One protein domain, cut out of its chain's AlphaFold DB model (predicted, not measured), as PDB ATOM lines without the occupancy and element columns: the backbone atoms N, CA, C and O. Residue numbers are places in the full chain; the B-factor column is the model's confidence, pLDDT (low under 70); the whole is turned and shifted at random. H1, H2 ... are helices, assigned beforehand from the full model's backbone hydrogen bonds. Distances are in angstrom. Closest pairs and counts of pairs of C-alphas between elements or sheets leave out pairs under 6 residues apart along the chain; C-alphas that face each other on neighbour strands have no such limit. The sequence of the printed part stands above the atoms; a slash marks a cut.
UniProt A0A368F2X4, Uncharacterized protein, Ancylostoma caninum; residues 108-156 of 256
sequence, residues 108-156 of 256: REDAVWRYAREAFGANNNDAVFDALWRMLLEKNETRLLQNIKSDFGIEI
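This is residues 108 to 156 of the 256 residues of an uncharacterized protein of Ancylostoma caninum (UniProt A0A368F2X4). Three short helices are set in a triangle, with H2 as the longest side: H1 packs on it crosswise, about perpendicular, near Val 128, and H3 folds back beside residues 133 to 137 of H2 to make a helical hairpin with it. The triangle is only loosely closed at its third corner, where Glu 109 near the beginning of H1 comes near Asp 151 at the end of H3. You have 49 printed residues, with three named helices in the order H1, H2, H3 and no named strand, and the class is all helix. The whole is compact, with a radius of gyration of the C-alphas of 10.1 A, and rounded, with spans of 25 by 22 by 17 A.

Begin at C-alpha 108, at (300.317, 166.043, 217.510); from there H1 runs over residues 108 to 120, 18.2 A from first to last C-alpha. Pass the four residues 121 to 124 and find C-alpha 125 at (286.508, 161.995, 221.892), where H2 begins. H2, residues 125 to 138, is the longest helix by residues and measures 19.5 A from first to last C-alpha. After residues 139 to 141 comes H3, residues 142 to 151, which is 14.3 A long and ends at C-alpha 151, at (300.226, 158.337, 222.031). Residues 152 to 156 follow it, with no named element.

Look first at H2, which touches both other helices. H1 touches H2, and the closest C-alphas are those of Arg 117 and Val 128, 5.9 A apart. Their lines stand at 79 degrees, about perpendicular. H2 touches H3 with residues 133 to 137 alone; the closest C-alphas are those of Leu 136 and Leu 145, 6.6 A apart. H2 and H3 form a hairpin, running opposite ways at a shallow tilt of 23 degrees. H1 and H3 are close but not clearly touching: their closest C-alphas, those of Glu 109 and Asp 151, are 6.9 A apart. These two run opposite ways at a steep tilt of 56 degrees. Along the backbone of H1, H2 and H3, every O i to N i+4 pair is within hydrogen-bond range.

Find the two C-alphas farthest apart at Asn 123 and Arg 143, 26.1 A from each other. The first and last printed C-alphas, those of Arg 108 and Ile 156, are 20.2 A apart. The printed part has no cut, and the links from H1 to H2 and from H2 to H3 are both tight. The B-factor column holds the model's pLDDT, with a mean of 78.3 over the printed part; it is under 70 at residues 108 to 109 and 148 to 156, of which 148 to 151 belong to H3.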
ATOM      1  N   ARG A 108     300.485 167.182 218.422       63.50
ATOM      2  CA  ARG A 108     300.317 166.043 217.510       63.50
ATOM      3  C   ARG A 108     299.077 165.232 217.867       63.50
ATOM      4  O   ARG A 108     298.300 164.924 216.964       63.50
ATOM      5  N   GLU A 109     298.884 164.924 219.146       67.38
ATOM      6  CA  GLU A 109     297.667 164.290 219.667       67.38
ATOM      7  C   GLU A 109     296.434 165.090 219.226       67.38
ATOM      8  O   GLU A 109     295.539 164.556 218.566       67.38
ATOM      9  N   ASP A 110     296.458 166.409 219.434       74.94
ATOM     10  CA  ASP A 110     295.409 167.329 218.986       74.94
ATOM     11  C   ASP A 110     295.186 167.298 217.466       74.94
ATOM     12  O   ASP A 110     294.055 167.436 216.984       74.94
ATOM     13  N   ALA A 111     296.243 167.102 216.674       81.06
ATOM     14  CA  ALA A 111     296.133 167.010 215.223       81.06
ATOM     15  C   ALA A 111     295.445 165.712 214.778       81.06
ATOM     16  O   ALA A 111     294.564 165.777 213.916       81.06
ATOM     17  N   VAL A 112     295.801 164.562 215.367       84.12
ATOM     18  CA  VAL A 112     295.141 163.276 215.081       84.12
ATOM     19  C   VAL A 112     293.661 163.368 215.436       84.12
ATOM     20  O   VAL A 112     292.819 163.066 214.588       84.12
ATOM     21  N   TRP A 113     293.340 163.875 216.630       84.50
ATOM     22  CA  TRP A 113     291.962 164.082 217.070       84.50
ATOM     23  C   TRP A 113     291.184 164.985 216.127       84.50
ATOM     24  O   TRP A 113     290.057 164.666 215.759       84.50
ATOM     25  N   ARG A 114     291.777 166.097 215.689       85.75
ATOM     26  CA  ARG A 114     291.126 167.027 214.764       85.75
ATOM     27  C   ARG A 114     290.821 166.377 213.415       85.75
ATOM     28  O   ARG A 114     289.699 166.509 212.931       85.75
ATOM     29  N   TYR A 115     291.784 165.667 212.826       86.75
ATOM     30  CA  TYR A 115     291.579 164.991 211.542       86.75
ATOM     31  C   TYR A 115     290.567 163.853 211.646       86.75
ATOM     32  O   TYR A 115     289.740 163.694 210.752       86.75
ATOM     33  N   ALA A 116     290.603 163.088 212.735       86.44
ATOM     34  CA  ALA A 116     289.649 162.020 212.991       86.44
ATOM     35  C   ALA A 116     288.236 162.580 213.216       86.44
ATOM     36  O   ALA A 116     287.278 162.107 212.612       86.44
ATOM     37  N   ARG A 117     288.098 163.657 213.996       88.06
ATOM     38  CA  ARG A 117     286.813 164.325 214.241       88.06
ATOM     39  C   ARG A 117     286.164 164.816 212.949       88.06
ATOM     40  O   ARG A 117     284.981 164.583 212.729       88.06
ATOM     41  N   GLU A 118     286.951 165.443 212.080       87.31
ATOM     42  CA  GLU A 118     286.500 165.893 210.760       87.31
ATOM     43  C   GLU A 118     286.135 164.714 209.841       87.31
ATOM     44  O   GLU A 118     285.133 164.770 209.134       87.31
ATOM     45  N   ALA A 119     286.916 163.631 209.877       86.19
ATOM     46  CA  ALA A 119     286.716 162.455 209.033       86.19
ATOM     47  C   ALA A 119     285.481 161.627 209.409       86.19
ATOM     48  O   ALA A 119     284.808 161.098 208.525       86.19
ATOM     49  N   PHE A 120     285.212 161.490 210.707       86.25
ATOM     50  CA  PHE A 120     284.135 160.653 211.235       86.25
ATOM     51  C   PHE A 120     282.868 161.446 211.570       86.25
ATOM     52  O   PHE A 120     281.827 160.841 211.813       86.25
ATOM     53  N   GLY A 121     282.935 162.783 211.595       83.75
ATOM     54  CA  GLY A 121     281.804 163.637 211.973       83.75
ATOM     55  C   GLY A 121     281.327 163.406 213.411       83.75
ATOM     56  O   GLY A 121     280.149 163.595 213.703       83.75
ATOM     57  N   ALA A 122     282.217 162.940 214.289       84.00
ATOM     58  CA  ALA A 122     281.899 162.624 215.675       84.00
ATOM     59  C   ALA A 122     282.145 163.831 216.591       84.00
ATOM     60  O   ALA A 122     283.036 164.640 216.360       84.00
ATOM     61  N   ASN A 123     281.351 163.949 217.655       79.94
ATOM     62  CA  ASN A 123     281.320 165.155 218.494       79.94
ATOM     63  C   ASN A 123     282.008 164.949 219.852       79.94
ATOM     64  O   ASN A 123     282.285 165.919 220.552       79.94
ATOM     65  N   ASN A 124     282.268 163.691 220.215       83.81
ATOM     66  CA  ASN A 124     282.920 163.277 221.454       83.81
ATOM     67  C   ASN A 124     284.233 162.548 221.130       83.81
ATOM     68  O   ASN A 124     284.318 161.858 220.116       83.81
ATOM     69  N   ASN A 125     285.228 162.682 222.003       82.69
ATOM     70  CA  ASN A 125     286.508 161.995 221.892       82.69
ATOM     71  C   ASN A 125     286.333 160.471 221.936       82.69
ATOM     72  O   ASN A 125     286.925 159.801 221.104       82.69
ATOM     73  N   ASP A 126     285.444 159.930 222.772       83.62
ATOM     74  CA  ASP A 126     285.225 158.471 222.839       83.62
ATOM     75  C   ASP A 126     284.696 157.916 221.508       83.62
ATOM     76  O   ASP A 126     285.202 156.938 220.969       83.62
ATOM     77  N   ALA A 127     283.735 158.614 220.895       84.19
ATOM     78  CA  ALA A 127     283.191 158.227 219.595       84.19
ATOM     79  C   ALA A 127     284.228 158.354 218.465       84.19
ATOM     80  O   ALA A 127     284.225 157.563 217.521       84.19
ATOM     81  N   VAL A 128     285.114 159.354 218.547       85.69
ATOM     82  CA  VAL A 128     286.227 159.510 217.604       85.69
ATOM     83  C   VAL A 128     287.264 158.400 217.810       85.69
ATOM     84  O   VAL A 128     287.762 157.875 216.818       85.69
ATOM     85  N   PHE A 129     287.556 158.014 219.055       85.44
ATOM     86  CA  PHE A 129     288.455 156.911 219.382       85.44
ATOM     87  C   PHE A 129     287.915 155.590 218.852       85.44
ATOM     88  O   PHE A 129     288.613 154.921 218.099       85.44
ATOM     89  N   ASP A 130     286.661 155.256 219.152       86.06
ATOM     90  CA  ASP A 130     286.021 154.030 218.678       86.06
ATOM     91  C   ASP A 130     286.039 153.939 217.151       86.06
ATOM     92  O   ASP A 130     286.318 152.882 216.581       86.06
ATOM     93  N   ALA A 131     285.755 155.051 216.468       86.62
ATOM     94  CA  ALA A 131     285.789 155.112 215.013       86.62
ATOM     95  C   ALA A 131     287.216 154.966 214.461       86.62
ATOM     96  O   ALA A 131     287.430 154.239 213.490       86.62
ATOM     97  N   LEU A 132     288.201 155.612 215.091       87.31
ATOM     98  CA  LEU A 132     289.616 155.514 214.738       87.31
ATOM     99  C   LEU A 132     290.137 154.082 214.939       87.31
ATOM    100  O   LEU A 132     290.732 153.512 214.027       87.31
ATOM    101  N   TRP A 133     289.862 153.493 216.102       87.44
ATOM    102  CA  TRP A 133     290.223 152.131 216.475       87.44
ATOM    103  C   TRP A 133     289.615 151.115 215.508       87.44
ATOM    104  O   TRP A 133     290.340 150.333 214.894       87.44
ATOM    105  N   ARG A 134     288.294 151.175 215.286       86.94
ATOM    106  CA  ARG A 134     287.598 150.283 214.345       86.94
ATOM    107  C   ARG A 134     288.105 150.438 212.917       86.94
ATOM    108  O   ARG A 134     288.306 149.430 212.250       86.94
ATOM    109  N   MET A 135     288.357 151.666 212.454       89.12
ATOM    110  CA  MET A 135     288.907 151.911 211.116       89.12
ATOM    111  C   MET A 135     290.290 151.268 210.949       89.12
ATOM    112  O   MET A 135     290.578 150.685 209.904       89.12
ATOM    113  N   LEU A 136     291.165 151.392 211.946       87.62
ATOM    114  CA  LEU A 136     292.511 150.825 211.882       87.62
ATOM    115  C   LEU A 136     292.500 149.302 212.007       87.62
ATOM    116  O   LEU A 136     293.266 148.645 211.306       87.62
ATOM    117  N   LEU A 137     291.597 148.751 212.820       85.94
ATOM    118  CA  LEU A 137     291.364 147.313 212.916       85.94
ATOM    119  C   LEU A 137     290.857 146.749 211.580       85.94
ATOM    120  O   LEU A 137     291.428 145.801 211.050       85.94
ATOM    121  N   GLU A 138     289.847 147.384 210.980       85.38
ATOM    122  CA  GLU A 138     289.293 146.998 209.676       85.38
ATOM    123  C   GLU A 138     290.349 147.055 208.560       85.38
ATOM    124  O   GLU A 138     290.353 146.222 207.651       85.38
ATOM    125  N   LYS A 139     291.269 148.024 208.630       82.62
ATOM    126  CA  LYS A 139     292.370 148.199 207.670       82.62
ATOM    127  C   LYS A 139     293.638 147.414 208.021       82.62
ATOM    128  O   LYS A 139     294.624 147.553 207.299       82.62
ATOM    129  N   ASN A 140     293.606 146.600 209.078       82.50
ATOM    130  CA  ASN A 140     294.726 145.800 209.574       82.50
ATOM    131  C   ASN A 140     296.012 146.622 209.829       82.50
ATOM    132  O   ASN A 140     297.117 146.228 209.459       82.50
ATOM    133  N   GLU A 141     295.882 147.808 210.433       83.88
ATOM    134  CA  GLU A 141     297.009 148.706 210.721       83.88
ATOM    135  C   GLU A 141     297.563 148.495 212.139       83.88
ATOM    136  O   GLU A 141     297.580 149.415 212.958       83.88
ATOM    137  N   THR A 142     298.048 147.283 212.428       80.44
ATOM    138  CA  THR A 142     298.514 146.846 213.764       80.44
ATOM    139  C   THR A 142     299.544 147.782 214.399       80.44
ATOM    140  O   THR A 142     299.405 148.173 215.555       80.44
ATOM    141  N   ARG A 143     300.531 148.242 213.623       78.50
ATOM    142  CA  ARG A 143     301.548 149.198 214.093       78.50
ATOM    143  C   ARG A 143     300.956 150.558 214.487       78.50
ATOM    144  O   ARG A 143     301.463 151.211 215.386       78.50
ATOM    145  N   LEU A 144     299.885 151.005 213.829       82.31
ATOM    146  CA  LEU A 144     299.244 152.283 214.166       82.31
ATOM    147  C   LEU A 144     298.299 152.156 215.360       82.31
ATOM    148  O   LEU A 144     298.165 153.115 216.113       82.31
ATOM    149  N   LEU A 145     297.698 150.981 215.560       82.12
ATOM    150  CA  LEU A 145     296.961 150.662 216.784       82.12
ATOM    151  C   LEU A 145     297.886 150.723 218.013       82.12
ATOM    152  O   LEU A 145     297.506 151.290 219.033       82.12
ATOM    153  N   GLN A 146     299.124 150.227 217.894       72.56
ATOM    154  CA  GLN A 146     300.148 150.358 218.942       72.56
ATOM    155  C   GLN A 146     300.536 151.818 219.195       72.56
ATOM    156  O   GLN A 146     300.629 152.241 220.347       72.56
ATOM    157  N   ASN A 147     300.704 152.608 218.132       71.19
ATOM    158  CA  ASN A 147     301.016 154.029 218.274       71.19
ATOM    159  C   ASN A 147     299.879 154.781 218.969       71.19
ATOM    160  O   ASN A 147     300.154 155.589 219.838       71.19
ATOM    161  N   ILE A 148     298.612 154.457 218.693       69.81
ATOM    162  CA  ILE A 148     297.486 155.029 219.447       69.81
ATOM    163  C   ILE A 148     297.536 154.628 220.924       69.81
ATOM    164  O   ILE A 148     297.300 155.457 221.792       69.81
ATOM    165  N   LYS A 149     297.886 153.380 221.245       62.41
ATOM    166  CA  LYS A 149     298.030 152.955 222.645       62.41
ATOM    167  C   LYS A 149     299.064 153.813 223.393       62.41
ATOM    168  O   LYS A 149     298.797 154.267 224.500       62.41
ATOM    169  N   SER A 150     300.213 154.074 222.766       61.22
ATOM    170  CA  SER A 150     301.289 154.882 223.355       61.22
ATOM    171  C   SER A 150     301.011 156.388 223.334       61.22
ATOM    172  O   SER A 150     301.366 157.084 224.277       61.22
ATOM    173  N   ASP A 151     300.416 156.901 222.258       55.91
ATOM    174  CA  ASP A 151     300.226 158.337 222.031       55.91
ATOM    175  C   ASP A 151     299.024 158.906 222.786       55.91
ATOM    176  O   ASP A 151     298.926 160.113 222.957       55.91
ATOM    177  N   PHE A 152     298.085 158.058 223.205       61.47
ATOM    178  CA  PHE A 152     296.836 158.509 223.814       61.47
ATOM    179  C   PHE A 152     296.816 158.272 225.328       61.47
ATOM    180  O   PHE A 152     295.889 158.728 225.990       61.47
ATOM    181  N   GLY A 153     297.819 157.579 225.884       53.12
ATOM    182  CA  GLY A 153     297.876 157.257 227.314       53.12
ATOM    183  C   GLY A 153     296.692 156.411 227.790       53.12
ATOM    184  O   GLY A 153     296.313 156.493 228.956       53.12
ATOM    185  N   ILE A 154     296.075 155.640 226.886       55.12
ATOM    186  CA  ILE A 154     294.895 154.821 227.173       55.12
ATOM    187  C   ILE A 154     295.348 153.375 227.368       55.12
ATOM    188  O   ILE A 154     295.899 152.745 226.462       55.12
ATOM    189  N   GLU A 155     295.075 152.836 228.551       49.72
ATOM    190  CA  GLU A 155     295.207 151.413 228.831       49.72
ATOM    191  C   GLU A 155     294.052 150.668 228.152       49.72
ATOM    192  O   GLU A 155     292.920 150.646 228.628       49.72
ATOM    193  N   ILE A 156     294.319 150.098 226.977       52.84
ATOM    194  CA  ILE A 156     293.362 149.206 226.319       52.84
ATOM    195  C   ILE A 156     293.417 147.872 227.059       52.84
ATOM    196  O   ILE A 156     294.258 147.021 226.760       52.84
TER     197      ILE A 156